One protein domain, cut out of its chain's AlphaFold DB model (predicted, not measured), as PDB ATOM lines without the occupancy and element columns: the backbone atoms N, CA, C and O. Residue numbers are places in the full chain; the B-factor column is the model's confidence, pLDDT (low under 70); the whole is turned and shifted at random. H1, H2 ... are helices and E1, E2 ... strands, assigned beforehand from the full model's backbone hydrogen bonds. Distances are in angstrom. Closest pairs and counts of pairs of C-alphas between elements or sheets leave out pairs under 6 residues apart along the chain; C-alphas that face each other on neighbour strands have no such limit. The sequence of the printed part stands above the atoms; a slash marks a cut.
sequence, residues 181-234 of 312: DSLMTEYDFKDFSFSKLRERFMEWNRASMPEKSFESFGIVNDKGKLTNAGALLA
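What this domain is: This is residues 181 to 234 of the 312 residues of the protein "Divergent AAA domain protein" of Marvinbryantia formatexigens DSM 14469 (UniProt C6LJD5). A two-stranded sheet, E1 and E2, makes one end of an elongated shape with the short helix H3 packed close to it, and the longest helix, H1, makes the other end. The chain goes out from E1 to H1 and returns through H2 to E2 and H3. The printed part has 54 residues, in the order E1, H1, H2, E2, H3; it is mixed, with an antiparallel sheet. It is compact, radius of gyration of the C-alphas 10.8 A, spanning 32 by 19 by 17 A.

Where its parts are: E1, residues 184 to 188, begins at C-alpha (246.445, 292.560, 264.928). H1, residues 195 to 205, is 15.3 A long. H2 holds residues 212 to 216, E2 225 to 227. H3, residues 228 to 233, ends at C-alpha (237.063, 301.446, 259.894).

How they stand to each other: E1 and E2 are antiparallel at 136 degrees; N 185 and O 226 are within hydrogen-bond range at 2.9 A. The closest C-alphas of E1 and H3, Thr 185 and Asn 228, are 6.1 A apart. H1 and H3 are close but not clearly touching, closest C-alphas Leu 197 and Leu 233 at 7.0 A, about perpendicular at 81 degrees. H2 and H3 are only just apart, at 8.4 A. In H1, H2 and H3 every O i to N i+4 pair is within hydrogen-bond range.

The domain as a whole: The C-alphas of Glu 186 and Arg 206 are farthest apart, 32.7 A. The printed part has no cut and no long link; no printed residue is under pLDDT 70.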
ATOM      1  N   ASP A 181     242.202 298.119 270.068       85.69
ATOM      2  CA  ASP A 181     242.179 298.683 268.724       85.69
ATOM      3  C   ASP A 181     243.513 298.518 267.976       85.69
ATOM      4  O   ASP A 181     243.485 298.326 266.763       85.69
ATOM      5  N   SER A 182     244.656 298.469 268.668       86.19
ATOM      6  CA  SER A 182     245.965 298.237 268.037       86.19
ATOM      7  C   SER A 182     246.336 296.761 267.863       86.19
ATOM      8  O   SER A 182     247.330 296.452 267.205       86.19
ATOM      9  N   LEU A 183     245.539 295.828 268.399       87.12
ATOM     10  CA  LEU A 183     245.776 294.400 268.194       87.12
ATOM     11  C   LEU A 183     245.619 294.017 266.722       87.12
ATOM     12  O   LEU A 183     244.728 294.497 266.022       87.12
ATOM     13  N   MET A 184     246.471 293.095 266.282       89.31
ATOM     14  CA  MET A 184     246.445 292.560 264.928       89.31
ATOM     15  C   MET A 184     245.265 291.614 264.720       89.31
ATOM     16  O   MET A 184     244.948 290.790 265.579       89.31
ATOM     17  N   THR A 185     244.674 291.701 263.536       92.25
ATOM     18  CA  THR A 185     243.683 290.748 263.043       92.25
ATOM     19  C   THR A 185     244.298 289.844 261.977       92.25
ATOM     20  O   THR A 185     245.414 290.066 261.506       92.25
ATOM     21  N   GLU A 186     243.554 288.819 261.576       92.31
ATOM     22  CA  GLU A 186     243.952 287.924 260.485       92.31
ATOM     23  C   GLU A 186     243.637 288.508 259.094       92.31
ATOM     24  O   GLU A 186     244.121 287.989 258.086       92.31
ATOM     25  N   TYR A 187     242.882 289.610 259.034       95.38
ATOM     26  CA  TYR A 187     242.384 290.225 257.805       95.38
ATOM     27  C   TYR A 187     243.484 290.971 257.038       95.38
ATOM     28  O   TYR A 187     244.209 291.794 257.604       95.38
ATOM     29  N   ASP A 188     243.597 290.703 255.738       95.75
ATOM     30  CA  ASP A 188     244.549 291.365 254.845       95.75
ATOM     31  C   ASP A 188     244.009 292.708 254.348       95.75
ATOM     32  O   ASP A 188     242.897 292.786 253.835       95.75
ATOM     33  N   PHE A 189     244.816 293.770 254.431       95.25
ATOM     34  CA  PHE A 189     244.416 295.128 254.037       95.25
ATOM     35  C   PHE A 189     243.870 295.212 252.604       95.25
ATOM     36  O   PHE A 189     242.873 295.887 252.360       95.25
ATOM     37  N   LYS A 190     244.491 294.484 251.671       94.81
ATOM     38  CA  LYS A 190     244.124 294.449 250.246       94.81
ATOM     39  C   LYS A 190     242.706 293.933 249.968       94.81
ATOM     40  O   LYS A 190     242.175 294.211 248.897       94.81
ATOM     41  N   ASP A 191     242.117 293.186 250.901       95.44
ATOM     42  CA  ASP A 191     240.799 292.573 250.722       95.44
ATOM     43  C   ASP A 191     239.661 293.517 251.163       95.44
ATOM     44  O   ASP A 191     238.485 293.206 250.972       95.44
ATOM     45  N   PHE A 192     239.990 294.683 251.736       95.25
ATOM     46  CA  PHE A 192     239.031 295.634 252.301       95.25
ATOM     47  C   PHE A 192     239.124 297.018 251.651       95.25
ATOM     48  O   PHE A 192     240.189 297.480 251.245       95.25
ATOM     49  N   SER A 193     237.986 297.714 251.589       95.38
ATOM     50  CA  SER A 193     237.900 299.091 251.104       95.38
ATOM     51  C   SER A 193     237.763 300.091 252.251       95.38
ATOM     52  O   SER A 193     237.186 299.802 253.299       95.38
ATOM     53  N   PHE A 194     238.287 301.295 252.026       96.31
ATOM     54  CA  PHE A 194     238.302 302.400 252.992       96.31
ATOM     55  C   PHE A 194     237.777 303.692 252.358       96.31
ATOM     56  O   PHE A 194     238.281 304.785 252.618       96.31
ATOM     57  N   SER A 195     236.797 303.572 251.462       95.38
ATOM     58  CA  SER A 195     236.251 304.706 250.713       95.38
ATOM     59  C   SER A 195     235.662 305.762 251.645       95.38
ATOM     60  O   SER A 195     235.939 306.948 251.465       95.38
ATOM     61  N   LYS A 196     234.958 305.342 252.705       94.12
ATOM     62  CA  LYS A 196     234.356 306.254 253.684       94.12
ATOM     63  C   LYS A 196     235.403 306.998 254.497       94.12
ATOM     64  O   LYS A 196     235.283 308.201 254.709       94.12
ATOM     65  N   LEU A 197     236.471 306.312 254.898       94.75
ATOM     66  CA  LEU A 197     237.579 306.954 255.599       94.75
ATOM     67  C   LEU A 197     238.283 307.988 254.710       94.75
ATOM     68  O   LEU A 197     238.560 309.095 255.167       94.75
ATOM     69  N   ARG A 198     238.535 307.656 253.436       95.31
ATOM     70  CA  ARG A 198     239.167 308.581 252.481       95.31
ATOM     71  C   ARG A 198     238.290 309.805 252.202       95.31
ATOM     72  O   ARG A 198     238.815 310.914 252.158       95.31
ATOM     73  N   GLU A 199     236.976 309.617 252.066       94.50
ATOM     74  CA  GLU A 199     235.990 310.700 251.937       94.50
ATOM     75  C   GLU A 199     236.071 311.657 253.138       94.50
ATOM     76  O   GLU A 199     236.304 312.854 252.959       94.50
ATOM     77  N   ARG A 200     236.019 311.124 254.368       92.12
ATOM     78  CA  ARG A 200     236.153 311.919 255.603       92.12
ATOM     79  C   ARG A 200     237.490 312.641 255.718       92.12
ATOM     80  O   ARG A 200     237.536 313.811 256.096       92.12
ATOM     81  N   PHE A 201     238.582 311.972 255.362       93.31
ATOM     82  CA  PHE A 201     239.908 312.580 255.382       93.31
ATOM     83  C   PHE A 201     240.000 313.773 254.419       93.31
ATOM     84  O   PHE A 201     240.543 314.817 254.789       93.31
ATOM     85  N   MET A 202     239.438 313.633 253.214       94.81
ATOM     86  CA  MET A 202     239.391 314.691 252.203       94.81
ATOM     87  C   MET A 202     238.547 315.884 252.662       94.81
ATOM     88  O   MET A 202     238.948 317.029 252.458       94.81
ATOM     89  N   GLU A 203     237.398 315.647 253.300       92.75
ATOM     90  CA  GLU A 203     236.548 316.719 253.835       92.75
ATOM     91  C   GLU A 203     237.298 317.609 254.835       92.75
ATOM     92  O   GLU A 203     237.192 318.837 254.764       92.75
ATOM     93  N   TRP A 204     238.070 317.003 255.743       90.50
ATOM     94  CA  TRP A 204     238.787 317.719 256.800       90.50
ATOM     95  C   TRP A 204     240.090 318.357 256.329       90.50
ATOM     96  O   TRP A 204     240.355 319.513 256.652       90.50
ATOM     97  N   ASN A 205     240.892 317.629 255.552       91.62
ATOM     98  CA  ASN A 205     242.230 318.078 255.161       91.62
ATOM     99  C   ASN A 205     242.257 318.777 253.799       91.62
ATOM    100  O   ASN A 205     243.285 319.333 253.422       91.62
ATOM    101  N   ARG A 206     241.150 318.734 253.043       94.00
ATOM    102  CA  ARG A 206     241.053 319.225 251.656       94.00
ATOM    103  C   ARG A 206     242.089 318.593 250.713       94.00
ATOM    104  O   ARG A 206     242.418 319.174 249.683       94.00
ATOM    105  N   ALA A 207     242.576 317.401 251.052       93.44
ATOM    106  CA  ALA A 207     243.566 316.646 250.293       93.44
ATOM    107  C   ALA A 207     243.276 315.140 250.356       93.44
ATOM    108  O   ALA A 207     242.734 314.643 251.346       93.44
ATOM    109  N   SER A 208     243.648 314.412 249.296       93.12
ATOM    110  CA  SER A 208     243.488 312.956 249.249       93.12
ATOM    111  C   SER A 208     244.371 312.284 250.300       93.12
ATOM    112  O   SER A 208     245.495 312.723 250.538       93.12
ATOM    113  N   MET A 209     243.868 311.208 250.907       92.88
ATOM    114  CA  MET A 209     244.588 310.452 251.930       92.88
ATOM    115  C   MET A 209     245.762 309.674 251.307       92.88
ATOM    116  O   MET A 209     245.518 308.788 250.479       92.88
ATOM    117  N   PRO A 210     247.017 309.958 251.702       94.25
ATOM    118  CA  PRO A 210     248.180 309.194 251.258       94.25
ATOM    119  C   PRO A 210     248.129 307.738 251.730       94.25
ATOM    120  O   PRO A 210     247.656 307.452 252.826       94.25
ATOM    121  N   GLU A 211     248.711 306.812 250.966       91.62
ATOM    122  CA  GLU A 211     248.697 305.391 251.347       91.62
ATOM    123  C   GLU A 211     249.503 305.108 252.625       91.62
ATOM    124  O   GLU A 211     249.096 304.325 253.477       91.62
ATOM    125  N   LYS A 212     250.593 305.852 252.845       92.06
ATOM    126  CA  LYS A 212     251.383 305.778 254.087       92.06
ATOM    127  C   LYS A 212     250.592 306.169 255.339       92.06
ATOM    128  O   LYS A 212     251.009 305.854 256.454       92.06
ATOM    129  N   SER A 213     249.466 306.869 255.186       93.38
ATOM    130  CA  SER A 213     248.617 307.238 256.317       93.38
ATOM    131  C   SER A 213     247.931 306.026 256.945       93.38
ATOM    132  O   SER A 213     247.651 306.072 258.135       93.38
ATOM    133  N   PHE A 214     247.714 304.930 256.210       94.25
ATOM    134  CA  PHE A 214     247.154 303.702 256.787       94.25
ATOM    135  C   PHE A 214     248.090 303.076 257.828       94.25
ATOM    136  O   PHE A 214     247.641 302.699 258.909       94.25
ATOM    137  N   GLU A 215     249.391 303.044 257.543       92.94
ATOM    138  CA  GLU A 215     250.414 302.620 258.505       92.94
ATOM    139  C   GLU A 215     250.578 303.650 259.628       92.94
ATOM    140  O   GLU A 215     250.551 303.306 260.807       92.94
ATOM    141  N   SER A 216     250.674 304.938 259.273       91.25
ATOM    142  CA  SER A 216     250.898 306.022 260.246       91.25
ATOM    143  C   SER A 216     249.762 306.153 261.265       91.25
ATOM    144  O   SER A 216     250.000 306.544 262.404       91.25
ATOM    145  N   PHE A 217     248.524 305.844 260.866       92.62
ATOM    146  CA  PHE A 217     247.349 305.863 261.741       92.62
ATOM    147  C   PHE A 217     247.111 304.527 262.455       92.62
ATOM    148  O   PHE A 217     246.130 304.403 263.184       92.62
ATOM    149  N   GLY A 218     247.971 303.524 262.250       92.00
ATOM    150  CA  GLY A 218     247.829 302.209 262.873       92.00
ATOM    151  C   GLY A 218     246.613 301.423 262.377       92.00
ATOM    152  O   GLY A 218     246.096 300.578 263.103       92.00
ATOM    153  N   ILE A 219     246.131 301.697 261.162       95.31
ATOM    154  CA  ILE A 219     245.049 300.939 260.507       95.31
ATOM    155  C   ILE A 219     245.595 299.613 259.970       95.31
ATOM    156  O   ILE A 219     244.923 298.582 260.027       95.31
ATOM    157  N   VAL A 220     246.830 299.652 259.469       95.38
ATOM    158  CA  VAL A 220     247.562 298.528 258.885       95.38
ATOM    159  C   VAL A 220     248.935 298.457 259.533       95.38
ATOM    160  O   VAL A 220     249.516 299.488 259.868       95.38
ATOM    161  N   ASN A 221     249.458 297.251 259.716       90.75
ATOM    162  CA  ASN A 221     250.829 297.059 260.177       90.75
ATOM    163  C   ASN A 221     251.835 296.917 259.018       90.75
ATOM    164  O   ASN A 221     251.480 296.847 257.845       90.75
ATOM    165  N   ASP A 222     253.108 296.773 259.371       89.06
ATOM    166  CA  ASP A 222     254.229 296.511 258.459       89.06
ATOM    167  C   ASP A 222     254.071 295.248 257.587       89.06
ATOM    168  O   ASP A 222     254.709 295.120 256.544       89.06
ATOM    169  N   LYS A 223     253.210 294.309 257.994       90.06
ATOM    170  CA  LYS A 223     252.919 293.054 257.283       90.06
ATOM    171  C   LYS A 223     251.666 293.122 256.402       90.06
ATOM    172  O   LYS A 223     251.272 292.095 255.854       90.06
ATOM    173  N   GLY A 224     251.020 294.283 256.279       92.69
ATOM    174  CA  GLY A 224     249.806 294.446 255.470       92.69
ATOM    175  C   GLY A 224     248.535 293.852 256.093       92.69
ATOM    176  O   GLY A 224     247.542 293.658 255.392       92.69
ATOM    177  N   LYS A 225     248.545 293.555 257.397       95.38
ATOM    178  CA  LYS A 225     247.383 293.074 258.157       95.38
ATOM    179  C   LYS A 225     246.662 294.230 258.837       95.38
ATOM    180  O   LYS A 225     247.300 295.160 259.336       95.38
ATOM    181  N   LEU A 226     245.335 294.147 258.891       96.44
ATOM    182  CA  LEU A 226     244.518 295.122 259.606       96.44
ATOM    183  C   LEU A 226     244.705 294.984 261.116       96.44
ATOM    184  O   LEU A 226     244.734 293.874 261.661       96.44
ATOM    185  N   THR A 227     244.750 296.115 261.806       95.38
ATOM    186  CA  THR A 227     244.486 296.160 263.247       95.38
ATOM    187  C   THR A 227     242.982 296.063 263.510       95.38
ATOM    188  O   THR A 227     242.168 296.178 262.589       95.38
ATOM    189  N   ASN A 228     242.570 295.875 264.764       93.94
ATOM    190  CA  ASN A 228     241.154 295.949 265.131       93.94
ATOM    191  C   ASN A 228     240.550 297.316 264.769       93.94
ATOM    192  O   ASN A 228     239.427 297.362 264.272       93.94
ATOM    193  N   ALA A 229     241.297 298.413 264.944       94.38
ATOM    194  CA  ALA A 229     240.898 299.740 264.474       94.38
ATOM    195  C   ALA A 229     240.649 299.738 262.963       94.38
ATOM    196  O   ALA A 229     239.619 300.223 262.498       94.38
ATOM    197  N   GLY A 230     241.566 299.146 262.194       95.81
ATOM    198  CA  GLY A 230     241.421 299.075 260.750       95.81
ATOM    199  C   GLY A 230     240.252 298.219 260.292       95.81
ATOM    200  O   GLY A 230     239.492 298.640 259.425       95.81
ATOM    201  N   ALA A 231     240.027 297.075 260.933       96.12
ATOM    202  CA  ALA A 231     238.850 296.253 260.682       96.12
ATOM    203  C   ALA A 231     237.544 297.006 261.004       96.12
ATOM    204  O   ALA A 231     236.575 296.902 260.255       96.12
ATOM    205  N   LEU A 232     237.512 297.802 262.079       95.81
ATOM    206  CA  LEU A 232     236.359 298.629 262.457       95.81
ATOM    207  C   LEU A 232     236.113 299.820 261.510       95.81
ATOM    208  O   LEU A 232     234.976 300.282 261.392       95.81
ATOM    209  N   LEU A 233     237.151 300.325 260.840       95.88
ATOM    210  CA  LEU A 233     237.063 301.446 259.894       95.88
ATOM    211  C   LEU A 233     236.841 301.016 258.438       95.88
ATOM    212  O   LEU A 233     236.441 301.852 257.627       95.88
ATOM    213  N   ALA A 234     237.082 299.747 258.106       96.06
ATOM    214  CA  ALA A 234     236.830 299.198 256.779       96.06
ATOM    215  C   ALA A 234     235.343 299.297 256.415       96.06
ATOM    216  O   ALA A 234     234.489 298.989 257.246       96.06
TER     217      ALA A 234